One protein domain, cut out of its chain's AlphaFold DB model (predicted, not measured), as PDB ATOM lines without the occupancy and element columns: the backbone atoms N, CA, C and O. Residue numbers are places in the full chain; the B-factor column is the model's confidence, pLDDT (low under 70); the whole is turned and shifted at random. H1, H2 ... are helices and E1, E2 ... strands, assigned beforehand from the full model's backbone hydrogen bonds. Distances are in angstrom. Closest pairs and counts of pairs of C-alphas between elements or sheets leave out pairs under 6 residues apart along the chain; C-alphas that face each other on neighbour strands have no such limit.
ATOM      1  N   GLN A 229      33.065  45.357   3.883       86.75
ATOM      2  CA  GLN A 229      33.031  46.786   3.534       86.75
ATOM      3  C   GLN A 229      33.154  47.711   4.756       86.75
ATOM      4  O   GLN A 229      33.498  48.881   4.608       86.75
ATOM      5  N   GLN A 230      32.900  47.198   5.965       85.50
ATOM      6  CA  GLN A 230      33.048  47.954   7.211       85.50
ATOM      7  C   GLN A 230      34.496  47.956   7.728       85.50
ATOM      8  O   GLN A 230      34.796  48.655   8.701       85.50
ATOM      9  N   ASN A 231      35.394  47.205   7.079       84.12
ATOM     10  CA  ASN A 231      36.803  47.137   7.438       84.12
ATOM     11  C   ASN A 231      37.448  48.542   7.348       84.12
ATOM     12  O   ASN A 231      37.323  49.201   6.314       84.12
ATOM     13  N   PRO A 232      38.183  49.015   8.377       78.88
ATOM     14  CA  PRO A 232      38.866  50.310   8.373       78.88
ATOM     15  C   PRO A 232      39.811  50.525   7.186       78.88
ATOM     16  O   PRO A 232      40.062  51.661   6.788       78.88
ATOM     17  N   PHE A 233      40.334  49.443   6.609       80.31
ATOM     18  CA  PHE A 233      41.195  49.474   5.431       80.31
ATOM     19  C   PHE A 233      40.412  49.467   4.111       80.31
ATOM     20  O   PHE A 233      40.987  49.818   3.082       80.31
ATOM     21  N   ALA A 234      39.114  49.136   4.119       83.00
ATOM     22  CA  ALA A 234      38.274  49.082   2.920       83.00
ATOM     23  C   ALA A 234      38.156  50.449   2.227       83.00
ATOM     24  O   ALA A 234      38.192  50.524   1.001       83.00
ATOM     25  N   GLY A 235      38.144  51.543   3.000       81.12
ATOM     26  CA  GLY A 235      38.111  52.910   2.466       81.12
ATOM     27  C   GLY A 235      39.293  53.268   1.554       81.12
ATOM     28  O   GLY A 235      39.210  54.225   0.796       81.12
ATOM     29  N   ARG A 236      40.386  52.488   1.557       84.31
ATOM     30  CA  ARG A 236      41.504  52.664   0.610       84.31
ATOM     31  C   ARG A 236      41.174  52.190  -0.809       84.31
ATOM     32  O   ARG A 236      41.936  52.490  -1.725       84.31
ATOM     33  N   PHE A 237      40.088  51.438  -0.979       83.88
ATOM     34  CA  PHE A 237      39.699  50.783  -2.230       83.88
ATOM     35  C   PHE A 237      38.390  51.329  -2.814       83.88
ATOM     36  O   PHE A 237      37.997  50.928  -3.913       83.88
ATOM     37  N   PHE A 238      37.731  52.248  -2.104       85.38
ATOM     38  CA  PHE A 238      36.460  52.851  -2.489       85.38
ATOM     39  C   PHE A 238      36.616  54.364  -2.653       85.38
ATOM     40  O   PHE A 238      37.216  55.020  -1.807       85.38
ATOM     41  N   ASN A 239      36.017  54.919  -3.704       83.81
ATOM     42  CA  ASN A 239      35.806  56.359  -3.852       83.81
ATOM     43  C   ASN A 239      34.629  56.843  -3.008       83.81
ATOM     44  O   ASN A 239      34.619  57.977  -2.535       83.81
ATOM     45  N   LYS A 240      33.612  55.991  -2.856       83.00
ATOM     46  CA  LYS A 240      32.372  56.332  -2.165       83.00
ATOM     47  C   LYS A 240      31.697  55.088  -1.619       83.00
ATOM     48  O   LYS A 240      31.774  54.015  -2.211       83.00
ATOM     49  N   ILE A 241      30.987  55.267  -0.515       83.69
ATOM     50  CA  ILE A 241      30.101  54.277   0.087       83.69
ATOM     51  C   ILE A 241      28.868  54.997   0.639       83.69
ATOM     52  O   ILE A 241      28.921  56.193   0.929       83.69
ATOM     53  N   ASN A 242      27.735  54.308   0.748       82.88
ATOM     54  CA  ASN A 242      26.535  54.883   1.340       82.88
ATOM     55  C   ASN A 242      26.709  55.077   2.854       82.88
ATOM     56  O   ASN A 242      26.372  54.196   3.639       82.88
ATOM     57  N   GLU A 243      27.191  56.246   3.265       81.81
ATOM     58  CA  GLU A 243      27.398  56.563   4.683       81.81
ATOM     59  C   GLU A 243      26.094  56.765   5.476       81.81
ATOM     60  O   GLU A 243      26.115  56.813   6.701       81.81
ATOM     61  N   ALA A 244      24.946  56.873   4.803       83.56
ATOM     62  CA  ALA A 244      23.651  56.936   5.482       83.56
ATOM     63  C   ALA A 244      23.144  55.552   5.925       83.56
ATOM     64  O   ALA A 244      22.201  55.475   6.710       83.56
ATOM     65  N   ASP A 245      23.730  54.468   5.405       81.75
ATOM     66  CA  ASP A 245      23.391  53.105   5.801       81.75
ATOM     67  C   ASP A 245      24.420  52.576   6.799       81.75
ATOM     68  O   ASP A 245      25.589  52.343   6.485       81.75
ATOM     69  N   ASP A 246      23.950  52.348   8.017       77.75
ATOM     70  CA  ASP A 246      24.726  51.825   9.131       77.75
ATOM     71  C   ASP A 246      25.424  50.484   8.841       77.75
ATOM     72  O   ASP A 246      26.472  50.199   9.435       77.75
ATOM     73  N   GLN A 247      24.889  49.675   7.921       79.44
ATOM     74  CA  GLN A 247      25.500  48.416   7.480       79.44
ATOM     75  C   GLN A 247      26.637  48.616   6.467       79.44
ATOM     76  O   GLN A 247      27.418  47.694   6.220       79.44
ATOM     77  N   CYS A 248      26.748  49.816   5.902       80.94
ATOM     78  CA  CYS A 248      27.678  50.153   4.833       80.94
ATOM     79  C   CYS A 248      28.805  51.068   5.292       80.94
ATOM     80  O   CYS A 248      29.906  50.960   4.768       80.94
ATOM     81  N   VAL A 249      28.570  51.949   6.266       74.81
ATOM     82  CA  VAL A 249      29.606  52.872   6.749       74.81
ATOM     83  C   VAL A 249      30.853  52.092   7.172       74.81
ATOM     84  O   VAL A 249      30.785  51.213   8.034       74.81
ATOM     85  N   ALA A 250      32.012  52.461   6.619       65.50
ATOM     86  CA  ALA A 250      33.308  52.047   7.142       65.50
ATOM     87  C   ALA A 250      33.477  52.662   8.534       65.50
ATOM     88  O   ALA A 250      33.922  53.801   8.688       65.50
ATOM     89  N   ARG A 251      33.043  51.955   9.582       60.81
ATOM     90  CA  ARG A 251      33.049  52.523  10.931       60.81
ATOM     91  C   ARG A 251      34.421  52.350  11.566       60.81
ATOM     92  O   ARG A 251      34.594  51.560  12.492       60.81
ATOM     93  N   THR A 252      35.374  53.165  11.124       52.19
ATOM     94  CA  THR A 252      36.710  53.287  11.732       52.19
ATOM     95  C   THR A 252      36.651  53.574  13.242       52.19
ATOM     96  O   THR A 252      37.580  53.224  13.961       52.19
ATOM     97  N   ASN A 253      35.535  54.127  13.748       43.59
ATOM     98  CA  ASN A 253      35.350  54.467  15.164       43.59
ATOM     99  C   ASN A 253      34.278  53.670  15.934       43.59
ATOM    100  O   ASN A 253      34.313  53.695  17.163       43.59
ATOM    101  N   VAL A 254      33.350  52.964  15.270       46.44
ATOM    102  CA  VAL A 254      32.230  52.254  15.945       46.44
ATOM    103  C   VAL A 254      32.429  50.734  15.940       46.44
ATOM    104  O   VAL A 254      31.911  50.046  16.813       46.44
ATOM    105  N   PHE A 255      33.242  50.202  15.021       50.44
ATOM    106  CA  PHE A 255      33.695  48.810  15.057       50.44
ATOM    107  C   PHE A 255      35.119  48.693  15.603       50.44
ATOM    108  O   PHE A 255      35.905  47.869  15.137       50.44
ATOM    109  N   LYS A 256      35.426  49.426  16.684       49.38
ATOM    110  CA  LYS A 256      36.605  49.169  17.543       49.38
ATOM    111  C   LYS A 256      36.598  47.762  18.181       49.38
ATOM    112  O   LYS A 256      37.435  47.447  19.019       49.38
ATOM    113  N   HIS A 257      35.610  46.942  17.832       57.84
ATOM    114  CA  HIS A 257      35.220  45.696  18.483       57.84
ATOM    115  C   HIS A 257      35.305  44.493  17.538       57.84
ATOM    116  O   HIS A 257      35.102  43.364  17.974       57.84
ATOM    117  N   VAL A 258      35.572  44.739  16.250       60.50
ATOM    118  CA  VAL A 258      35.659  43.716  15.209       60.50
ATOM    119  C   VAL A 258      37.119  43.545  14.833       60.50
ATOM    120  O   VAL A 258      37.865  44.515  14.701       60.50
ATOM    121  N   TYR A 259      37.532  42.296  14.676       66.94
ATOM    122  CA  TYR A 259      38.876  41.973  14.246       66.94
ATOM    123  C   TYR A 259      38.988  42.089  12.737       66.94
ATOM    124  O   TYR A 259      38.325  41.367  11.996       66.94
ATOM    125  N   TRP A 260      39.858  42.989  12.304       73.06
ATOM    126  CA  TRP A 260      40.101  43.243  10.898       73.06
ATOM    127  C   TRP A 260      41.394  42.582  10.465       73.06
ATOM    128  O   TRP A 260      42.400  42.635  11.168       73.06
ATOM    129  N   ILE A 261      41.363  41.991   9.279       70.94
ATOM    130  CA  ILE A 261      42.577  41.776   8.508       70.94
ATOM    131  C   ILE A 261      43.076  43.143   7.997       70.94
ATOM    132  O   ILE A 261      42.243  43.970   7.608       70.94
ATOM    133  N   PRO A 262      44.396  43.407   7.943       74.19
ATOM    134  CA  PRO A 262      44.958  44.669   7.442       74.19
ATOM    135  C   PRO A 262      44.864  44.779   5.907       74.19
ATOM    136  O   PRO A 262      45.572  45.556   5.267       74.19
ATOM    137  N   TYR A 263      43.984  43.976   5.311       73.75
ATOM    138  CA  TYR A 263      43.741  43.850   3.891       73.75
ATOM    139  C   TYR A 263      42.239  43.896   3.652       73.75
ATOM    140  O   TYR A 263      41.435  43.430   4.454       73.75
ATOM    141  N   TYR A 264      41.842  44.456   2.526       82.31
ATOM    142  CA  TYR A 264      40.466  44.354   2.085       82.31
ATOM    143  C   TYR A 264      40.321  43.085   1.245       82.31
ATOM    144  O   TYR A 264      41.056  42.923   0.277       82.31
ATOM    145  N   ASP A 265      39.412  42.186   1.621       85.62
ATOM    146  CA  ASP A 265      39.090  40.993   0.851       85.62
ATOM    147  C   ASP A 265      37.818  41.203   0.016       85.62
ATOM    148  O   ASP A 265      36.710  40.985   0.499       85.62
ATOM    149  N   PRO A 266      37.927  41.613  -1.253       82.19
ATOM    150  CA  PRO A 266      36.748  41.847  -2.079       82.19
ATOM    151  C   PRO A 266      36.015  40.530  -2.434       82.19
ATOM    152  O   PRO A 266      34.914  40.569  -2.977       82.19
ATOM    153  N   ALA A 267      36.629  39.379  -2.130       84.12
ATOM    154  CA  ALA A 267      36.105  38.022  -2.279       84.12
ATOM    155  C   ALA A 267      35.394  37.493  -1.028       84.12
ATOM    156  O   ALA A 267      34.798  36.421  -1.064       84.12
ATOM    157  N   SER A 268      35.450  38.218   0.085       89.44
ATOM    158  CA  SER A 268      34.860  37.744   1.328       89.44
ATOM    159  C   SER A 268      33.366  37.491   1.154       89.44
ATOM    160  O   SER A 268      32.643  38.342   0.628       89.44
ATOM    161  N   ILE A 269      32.874  36.370   1.685       91.50
ATOM    162  CA  ILE A 269      31.429  36.139   1.778       91.50
ATOM    163  C   ILE A 269      30.762  37.214   2.644       91.50
ATOM    164  O   ILE A 269      29.577  37.476   2.479       91.50
ATOM    165  N   MET A 270      31.527  37.874   3.522       92.06
ATOM    166  CA  MET A 270      31.095  38.995   4.361       92.06
ATOM    167  C   MET A 270      31.032  40.327   3.608       92.06
ATOM    168  O   MET A 270      30.685  41.346   4.207       92.06
ATOM    169  N   SER A 273      27.076  43.107  -1.876       85.25
ATOM    170  CA  SER A 273      27.064  43.560  -3.269       85.25
ATOM    171  C   SER A 273      27.329  45.076  -3.348       85.25
ATOM    172  O   SER A 273      26.850  45.836  -2.499       85.25
ATOM    173  N   LEU A 274      28.046  45.526  -4.381       85.50
ATOM    174  CA  LEU A 274      28.399  46.936  -4.575       85.50
ATOM    175  C   LEU A 274      27.160  47.841  -4.603       85.50
ATOM    176  O   LEU A 274      27.194  48.948  -4.079       85.50
ATOM    177  N   ASP A 275      26.043  47.362  -5.155       84.81
ATOM    178  CA  ASP A 275      24.792  48.130  -5.225       84.81
ATOM    179  C   ASP A 275      24.099  48.264  -3.859       84.81
ATOM    180  O   ASP A 275      23.597  49.343  -3.539       84.81
ATOM    181  N   ALA A 276      24.146  47.227  -3.008       84.56
ATOM    182  CA  ALA A 276      23.522  47.258  -1.679       84.56
ATOM    183  C   ALA A 276      24.055  48.416  -0.824       84.56
ATOM    184  O   ALA A 276      23.284  49.114  -0.170       84.56
ATOM    185  N   CYS A 277      25.361  48.677  -0.910       85.75
ATOM    186  CA  CYS A 277      26.012  49.768  -0.193       85.75
ATOM    187  C   CYS A 277      26.361  50.979  -1.061       85.75
ATOM    188  O   CYS A 277      27.061  51.875  -0.588       85.75
ATOM    189  N   LYS A 278      25.879  51.028  -2.312       86.75
ATOM    190  CA  LYS A 278      26.238  52.056  -3.309       86.75
ATOM    191  C   LYS A 278      27.749  52.335  -3.324       86.75
ATOM    192  O   LYS A 278      28.175  53.489  -3.316       86.75
ATOM    193  N   ILE A 279      28.539  51.266  -3.255       85.81
ATOM    194  CA  ILE A 279      29.997  51.312  -3.224       85.81
ATOM    195  C   ILE A 279      30.472  51.678  -4.621       85.81
ATOM    196  O   ILE A 279      30.204  50.949  -5.572       85.81
ATOM    197  N   GLU A 280      31.206  52.778  -4.737       88.00
ATOM    198  CA  GLU A 280      31.925  53.141  -5.954       88.00
ATOM    199  C   GLU A 280      33.404  52.806  -5.739       88.00
ATOM    200  O   GLU A 280      34.061  53.367  -4.863       88.00
ATOM    201  N   LEU A 281      33.926  51.858  -6.517       87.56
ATOM    202  CA  LEU A 281      35.336  51.468  -6.490       87.56
ATOM    203  C   LEU A 281      36.236  52.636  -6.905       87.56
ATOM    204  O   LEU A 281      35.896  53.398  -7.813       87.56
ATOM    205  N   ASP A 282      37.407  52.732  -6.276       89.81
ATOM    206  CA  ASP A 282      38.442  53.685  -6.677       89.81
ATOM    207  C   ASP A 282      39.110  53.226  -7.979       89.81
ATOM    208  O   ASP A 282      40.036  52.410  -7.968       89.81
ATOM    209  N   CYS A 283      38.544  53.688  -9.097       89.94
ATOM    210  CA  CYS A 283      38.879  53.331 -10.471       89.94
ATOM    211  C   CYS A 283      38.792  54.553 -11.393       89.94
ATOM    212  O   CYS A 283      37.914  55.405 -11.233       89.94
ATOM    213  N   ALA A 284      39.600  54.568 -12.452       89.50
ATOM    214  CA  ALA A 284      39.391  55.458 -13.587       89.50
ATOM    215  C   ALA A 284      38.259  54.929 -14.490       89.50
ATOM    216  O   ALA A 284      38.221  53.745 -14.836       89.50
ATOM    217  N   VAL A 285      37.348  55.809 -14.917       88.88
ATOM    218  CA  VAL A 285      36.290  55.466 -15.882       88.88
ATOM    219  C   VAL A 285      36.749  55.833 -17.293       88.88
ATOM    220  O   VAL A 285      37.004  56.996 -17.595       88.88
ATOM    221  N   SER A 286      36.834  54.840 -18.178       90.12
ATOM    222  CA  SER A 286      37.196  55.005 -19.588       90.12
ATOM    223  C   SER A 286      35.952  54.874 -20.464       90.12
ATOM    224  O   SER A 286      35.346  53.802 -20.529       90.12
ATOM    225  N   VAL A 287      35.602  55.948 -21.176       89.69
ATOM    226  CA  VAL A 287      34.463  55.997 -22.104       89.69
ATOM    227  C   VAL A 287      34.983  56.035 -23.540       89.69
ATOM    228  O   VAL A 287      35.584  57.015 -23.968       89.69
ATOM    229  N   GLU A 288      34.752  54.963 -24.295       90.38
ATOM    230  CA  GLU A 288      35.059  54.903 -25.729       90.38
ATOM    231  C   GLU A 288      33.776  55.120 -26.544       90.38
ATOM    232  O   GLU A 288      32.719  54.582 -26.210       90.38
ATOM    233  N   LYS A 289      33.847  55.907 -27.629       92.81
ATOM    234  CA  LYS A 289      32.672  56.229 -28.457       92.81
ATOM    235  C   LYS A 289      32.007  54.947 -28.972       92.81
ATOM    236  O   LYS A 289      32.637  54.149 -29.659       92.81
ATOM    237  N   GLY A 290      30.718  54.786 -28.667       88.94
ATOM    238  CA  GLY A 290      29.928  53.622 -29.080       88.94
ATOM    239  C   GLY A 290      30.137  52.362 -28.232       88.94
ATOM    240  O   GLY A 290      29.635  51.309 -28.614       88.94
ATOM    241  N   LYS A 291      30.848  52.443 -27.097       86.50
ATOM    242  CA  LYS A 291      31.024  51.333 -26.148       86.50
ATOM    243  C   LYS A 291      30.519  51.708 -24.753       86.50
ATOM    244  O   LYS A 291      30.424  52.884 -24.409       86.50
ATOM    245  N   ALA A 292      30.207  50.691 -23.949       84.06
ATOM    246  CA  ALA A 292      29.884  50.876 -22.539       84.06
ATOM    247  C   ALA A 292      31.104  51.426 -21.767       84.06
ATOM    248  O   ALA A 292      32.237  51.060 -22.106       84.06
ATOM    249  N   PRO A 293      30.907  52.275 -20.741       85.38
ATOM    250  CA  PRO A 293      31.997  52.709 -19.877       85.38
ATOM    251  C   PRO A 293      32.692  51.513 -19.215       85.38
ATOM    252  O   PRO A 293      32.045  50.562 -18.767       85.38
ATOM    253  N   THR A 294      34.020  51.574 -19.145       86.44
ATOM    254  CA  THR A 294      34.864  50.527 -18.550       86.44
ATOM    255  C   THR A 294      35.665  51.075 -17.379       86.44
ATOM    256  O   THR A 294      36.012  52.256 -17.356       86.44
ATOM    257  N   LEU A 295      35.975  50.211 -16.414       85.62
ATOM    258  CA  LEU A 295      36.774  50.560 -15.238       85.62
ATOM    259  C   LEU A 295      38.242  50.151 -15.425       85.62
ATOM    260  O   LEU A 295      38.534  48.960 -15.588       85.62
ATOM    261  N   LYS A 296      39.158  51.122 -15.360       87.25
ATOM    262  CA  LYS A 296      40.618  50.962 -15.483       87.25
ATOM    263  C   LYS A 296      41.329  51.435 -14.215       87.25
ATOM    264  O   LYS A 296      40.751  52.173 -13.422       87.25
ATOM    265  N   ASP A 297      42.573  50.990 -14.047       87.56
ATOM    266  CA  ASP A 297      43.496  51.451 -13.000       87.56
ATOM    267  C   ASP A 297      42.886  51.453 -11.591       87.56
ATOM    268  O   ASP A 297      43.049  52.399 -10.823       87.56
ATOM    269  N   CYS A 298      42.140  50.399 -11.252       87.69
ATOM    270  CA  CYS A 298      41.456  50.345  -9.971       87.69
ATOM    271  C   CYS A 298      42.435  50.042  -8.839       87.69
ATOM    272  O   CYS A 298      43.237  49.115  -8.952       87.69
ATOM    273  N   LYS A 299      42.313  50.702  -7.684       87.31
ATOM    274  CA  LYS A 299      43.141  50.362  -6.510       87.31
ATOM    275  C   LYS A 299      42.943  48.924  -6.039       87.31
ATOM    276  O   LYS A 299      43.897  48.282  -5.604       87.31
ATOM    277  N   VAL A 300      41.728  48.386  -6.177       84.94
ATOM    278  CA  VAL A 300      41.452  46.971  -5.877       84.94
ATOM    279  C   VAL A 300      42.241  46.021  -6.791       84.94
ATOM    280  O   VAL A 300      42.545  44.908  -6.376       84.94
ATOM    281  N   ASP A 301      42.667  46.463  -7.983       83.50
ATOM    282  CA  ASP A 301      43.506  45.649  -8.872       83.50
ATOM    283  C   ASP A 301      44.866  45.352  -8.245       83.50
ATOM    284  O   ASP A 301      45.436  44.306  -8.533       83.50
ATOM    285  N   GLN A 302      45.378  46.217  -7.363       79.50
ATOM    286  CA  GLN A 302      46.615  45.928  -6.643       79.50
ATOM    287  C   GLN A 302      46.424  44.784  -5.641       79.50
ATOM    288  O   GLN A 302      47.215  43.851  -5.640       79.50
ATOM    289  N   VAL A 303      45.323  44.778  -4.880       77.12
ATOM    290  CA  VAL A 303      44.981  43.676  -3.952       77.12
ATOM    291  C   VAL A 303      44.853  42.350  -4.693       77.12
ATOM    292  O   VAL A 303      45.335  41.311  -4.237       77.12
ATOM    293  N   ILE A 304      44.207  42.402  -5.858       75.12
ATOM    294  CA  ILE A 304      44.050  41.259  -6.748       75.12
ATOM    295  C   ILE A 304      45.434  40.793  -7.223       75.12
ATOM    296  O   ILE A 304      45.771  39.621  -7.059       75.12
ATOM    297  N   LYS A 305      46.271  41.701  -7.743       75.12
ATOM    298  CA  LYS A 305      47.635  41.404  -8.222       75.12
ATOM    299  C   LYS A 305      48.538  40.821  -7.142       75.12
ATOM    300  O   LYS A 305      49.289  39.897  -7.445       75.12
ATOM    301  N   ASP A 306      48.414  41.294  -5.906       72.06
ATOM    302  CA  ASP A 306      49.161  40.796  -4.747       72.06
ATOM    303  C   ASP A 306      48.705  39.386  -4.318       72.06
ATOM    304  O   ASP A 306      49.270  38.796  -3.401       72.06
ATOM    305  N   ARG A 307      47.706  38.811  -5.012       64.88
ATOM    306  CA  ARG A 307      47.178  37.445  -4.850       64.88
ATOM    307  C   ARG A 307      46.596  37.161  -3.472       64.88
ATOM    308  O   ARG A 307      46.430  35.995  -3.114       64.88
ATOM    309  N   SER A 308      46.206  38.201  -2.739       68.81
ATOM    310  CA  SER A 308      45.607  38.044  -1.411       68.81
ATOM    311  C   SER A 308      44.353  37.143  -1.417       68.81
ATOM    312  O   SER A 308      44.236  36.285  -0.544       68.81
ATOM    313  N   PRO A 309      43.474  37.211  -2.438       63.97
ATOM    314  CA  PRO A 309      42.335  36.291  -2.569       63.97
ATOM    315  C   PRO A 309      42.684  34.895  -3.133       63.97
ATOM    316  O   PRO A 309      41.820  34.028  -3.212       63.97
ATOM    317  N   CYS A 310      43.933  34.663  -3.560       68.25
ATOM    318  CA  CYS A 310      44.349  33.535  -4.405       68.25
ATOM    319  C   CYS A 310      45.453  32.652  -3.811       68.25
ATOM    320  O   CYS A 310      46.070  31.897  -4.556       68.25
ATOM    321  N   PHE A 311      45.802  32.743  -2.530       69.44
ATOM    322  CA  PHE A 311      47.033  32.100  -2.028       69.44
ATOM    323  C   PHE A 311      47.106  30.563  -2.205       69.44
ATOM    324  O   PHE A 311      48.212  30.020  -2.218       69.44
ATOM    325  N   TYR A 312      45.977  29.863  -2.388       65.44
ATOM    326  CA  TYR A 312      45.945  28.434  -2.759       65.44
ATOM    327  C   TYR A 312      46.245  28.145  -4.225       65.44
ATOM    328  O   TYR A 312      46.441  26.989  -4.617       65.44
ATOM    329  N   ALA A 313      46.173  29.169  -5.062       68.12
ATOM    330  CA  ALA A 313      46.388  29.032  -6.477       68.12
ATOM    331  C   ALA A 313      47.866  28.725  -6.737       68.12
ATOM    332  O   ALA A 313      48.767  29.204  -6.044       68.12
ATOM    333  N   LYS A 314      48.126  27.911  -7.765       71.38
ATOM    334  CA  LYS A 314      49.496  27.665  -8.228       71.38
ATOM    335  C   LYS A 314      50.170  29.006  -8.525       71.38
ATOM    336  O   LYS A 314      49.507  29.948  -8.949       71.38
ATOM    337  N   SER A 315      51.493  29.081  -8.392       72.00
ATOM    338  CA  SER A 315      52.260  30.304  -8.681       72.00
ATOM    339  C   SER A 315      52.049  30.850 -10.104       72.00
ATOM    340  O   SER A 315      52.293  32.032 -10.345       72.00
ATOM    341  N   SER A 316      51.558  30.023 -11.027       74.38
ATOM    342  CA  SER A 316      51.174  30.397 -12.387       74.38
ATOM    343  C   SER A 316      49.826  31.120 -12.503       74.38
ATOM    344  O   SER A 316      49.558  31.689 -13.553       74.38
ATOM    345  N   VAL A 317      48.967  31.071 -11.481       71.44
ATOM    346  CA  VAL A 317      47.649  31.718 -11.498       71.44
ATOM    347  C   VAL A 317      47.802  33.185 -11.113       71.44
ATOM    348  O   VAL A 317      48.391  33.510 -10.079       71.44
ATOM    349  N   THR A 318      47.293  34.081 -11.948       71.69
ATOM    350  CA  THR A 318      47.271  35.521 -11.686       71.69
ATOM    351  C   THR A 318      46.025  35.905 -10.890       71.69
ATOM    352  O   THR A 318      45.015  35.207 -10.906       71.69
ATOM    353  N   GLY A 319      46.089  37.011 -10.148       68.12
ATOM    354  CA  GLY A 319      44.998  37.422  -9.261       68.12
ATOM    355  C   GLY A 319      43.644  37.582  -9.952       68.12
ATOM    356  O   GLY A 319      42.607  37.160  -9.444       68.12
ATOM    357  N   ASP A 320      43.677  38.159 -11.148       68.75
ATOM    358  CA  ASP A 320      42.529  38.407 -12.019       68.75
ATOM    359  C   ASP A 320      41.898  37.120 -12.573       68.75
ATOM    360  O   ASP A 320      40.766  37.146 -13.054       68.75
ATOM    361  N   GLN A 321      42.595  35.984 -12.466       70.12
ATOM    362  CA  GLN A 321      42.028  34.668 -12.758       70.12
ATOM    363  C   GLN A 321      41.214  34.111 -11.590       70.12
ATOM    364  O   GLN A 321      40.317  33.303 -11.831       70.12
ATOM    365  N   CYS A 322      41.490  34.532 -10.351       66.50
ATOM    366  CA  CYS A 322      40.722  34.070  -9.196       66.50
ATOM    367  C   CYS A 322      39.556  34.961  -8.834       66.50
ATOM    368  O   CYS A 322      38.591  34.527  -8.203       66.50
ATOM    369  N   PHE A 323      39.701  36.230  -9.178       70.69
ATOM    370  CA  PHE A 323      38.827  37.261  -8.706       70.69
ATOM    371  C   PHE A 323      38.549  38.242  -9.825       70.69
ATOM    372  O   PHE A 323      39.449  38.929 -10.312       70.69
ATOM    373  N   LYS A 324      37.281  38.321 -10.224       69.81
ATOM    374  CA  LYS A 324      36.859  39.211 -11.294       69.81
ATOM    375  C   LYS A 324      35.954  40.286 -10.727       69.81
ATOM    376  O   LYS A 324      34.780  40.058 -10.451       69.81
ATOM    377  N   ARG A 325      36.499  41.493 -10.611       77.19
ATOM    378  CA  ARG A 325      35.673  42.677 -10.393       77.19
ATOM    379  C   ARG A 325      34.780  42.951 -11.605       77.19
ATOM    380  O   ARG A 325      35.149  42.597 -12.732       77.19
ATOM    381  N   PRO A 326      33.637  43.625 -11.416       76.56
ATOM    382  CA  PRO A 326      32.863  44.117 -12.543       76.56
ATOM    383  C   PRO A 326      33.726  45.029 -13.428       76.56
ATOM    384  O   PRO A 326      34.421  45.931 -12.956       76.56
ATOM    385  N   LEU A 327      33.713  44.747 -14.733       75.44
ATOM    386  CA  LEU A 327      34.493  45.478 -15.740       75.44
ATOM    387  C   LEU A 327      33.678  46.571 -16.435       75.44
ATOM    388  O   LEU A 327      34.255  47.522 -16.963       75.44
ATOM    389  N   LEU A 328      32.354  46.407 -16.452       77.50
ATOM    390  CA  LEU A 328      31.426  47.238 -17.203       77.50
ATOM    391  C   LEU A 328      30.508  47.997 -16.253       77.50
ATOM    392  O   LEU A 328      30.013  47.446 -15.262       77.50
ATOM    393  N   LEU A 329      30.259  49.249 -16.616       78.56
ATOM    394  CA  LEU A 329      29.142  50.019 -16.101       78.56
ATOM    395  C   LEU A 329      28.032  50.061 -17.160       78.56
ATOM    396  O   LEU A 329      28.302  50.051 -18.364       78.56
ATOM    397  N   ASP A 330      26.780  50.105 -16.721       80.81
ATOM    398  CA  ASP A 330      25.637  50.374 -17.580       80.81
ATOM    399  C   ASP A 330      25.634  51.842 -18.047       80.81
ATOM    400  O   ASP A 330      26.479  52.661 -17.670       80.81
ATOM    401  N   SER A 331      24.659  52.208 -18.881       77.69
ATOM    402  CA  SER A 331      24.525  53.580 -19.389       77.69
ATOM    403  C   SER A 331      24.235  54.626 -18.304       77.69
ATOM    404  O   SER A 331      24.327  55.821 -18.579       77.69
ATOM    405  N   LYS A 332      23.897  54.200 -17.082       79.88
ATOM    406  CA  LYS A 332      23.665  55.046 -15.906       79.88
ATOM    407  C   LYS A 332      24.870  55.058 -14.957       79.88
ATOM    408  O   LYS A 332      24.766  55.630 -13.875       79.88
ATOM    409  N   GLY A 333      25.989  54.441 -15.342       75.94
ATOM    410  CA  GLY A 333      27.189  54.355 -14.514       75.94
ATOM    411  C   GLY A 333      27.088  53.337 -13.374       75.94
ATOM    412  O   GLY A 333      27.896  53.395 -12.453       75.94
ATOM    413  N   LYS A 334      26.118  52.417 -13.403       79.56
ATOM    414  CA  LYS A 334      25.974  51.352 -12.401       79.56
ATOM    415  C   LYS A 334      26.696  50.088 -12.832       79.56
ATOM    416  O   LYS A 334      26.762  49.786 -14.016       79.56
ATOM    417  N   TYR A 335      27.189  49.306 -11.882       79.56
ATOM    418  CA  TYR A 335      27.805  48.016 -12.184       79.56
ATOM    419  C   TYR A 335      26.823  47.085 -12.904       79.56
ATOM    420  O   TYR A 335      25.700  46.887 -12.453       79.56
ATOM    421  N   THR A 336      27.241  46.482 -14.020       66.56
ATOM    422  CA  THR A 336      26.391  45.511 -14.738       66.56
ATOM    423  C   THR A 336      26.318  44.161 -14.022       66.56
ATOM    424  O   THR A 336      25.422  43.362 -14.278       66.56
ATOM    425  N   ILE A 337      27.291  43.889 -13.150       66.88
ATOM    426  CA  ILE A 337      27.317  42.757 -12.227       66.88
ATOM    427  C   ILE A 337      27.540  43.370 -10.850       66.88
ATOM    428  O   ILE A 337      28.601  43.924 -10.583       66.88
ATOM    429  N   ASN A 338      26.520  43.302  -9.995       58.66
ATOM    430  CA  ASN A 338      26.499  43.999  -8.704       58.66
ATOM    431  C   ASN A 338      27.461  43.420  -7.663       58.66
ATOM    432  O   ASN A 338      27.465  43.867  -6.524       58.66
ATOM    433  N   ASP A 339      28.244  42.411  -8.013       64.44
ATOM    434  CA  ASP A 339      29.065  41.681  -7.068       64.44
ATOM    435  C   ASP A 339      30.370  41.269  -7.735       64.44
ATOM    436  O   ASP A 339      30.461  41.159  -8.960       64.44
ATOM    437  N   PHE A 340      31.364  40.967  -6.925       67.56
ATOM    438  CA  PHE A 340      32.631  40.417  -7.370       67.56
ATOM    439  C   PHE A 340      32.549  38.929  -7.769       67.56
ATOM    440  O   PHE A 340      33.550  38.217  -7.827       67.56
ATOM    441  N   GLY A 341      31.335  38.447  -8.052       58.16
ATOM    442  CA  GLY A 341      31.068  37.104  -8.551       58.16
ATOM    443  C   GLY A 341      31.107  35.997  -7.498       58.16
ATOM    444  O   GLY A 341      30.989  34.844  -7.883       58.16
ATOM    445  N   GLN A 342      31.233  36.304  -6.201       62.62
ATOM    446  CA  GLN A 342      31.506  35.301  -5.161       62.62
ATOM    447  C   GLN A 342      30.327  34.979  -4.236       62.62
ATOM    448  O   GLN A 342      30.502  34.660  -3.065       62.62
TER     449      GLN A 342
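Overview. This is residues 229 to 270 and 273 to 342 of the 380 residues of the protein "Peptidase M12A domain-containing protein" of Alphaproteobacteria bacterium (UniProt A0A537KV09). With little regular structure, loops make a flat body: hairpin E2 and E3 toward one end, residues 241 to 270 toward the other, H1 and H2 along one side. Of 112 printed residues, 20 are in three strands, then two helices: mixed class. The whole is compact, radius of gyration of the C-alphas 14.7 A, spanning 48 by 40 by 20 A.

Arrangement. Start at E1, residues 238 to 240, which pairs with no named strand. E2 and E3, residues 284 to 286 and 294 to 296, are an antiparallel hairpin, with N 284 and O 296 2.8 A apart. H1 and H2, residues 299 to 305 and 319 to 322, touch, closest at the C-alphas of Ile 304 and Gly 319, 4.7 A. In H1, 2 of 3 O i to N i+4 pairs are within hydrogen-bond range.

Along the chain. Find E1 from C-alpha 238 at (36.460, 52.851, -2.489); H1 runs 10.2 A to C-alpha 305 at (47.635, 41.404, -8.222).

Size, cuts and confidence. Residues 271 to 272 are cut out, C-alpha gap 9.8 A. Link H1 to H2 is long. In the model, 28 printed residues have pLDDT under 70, among them residues 250 to 259.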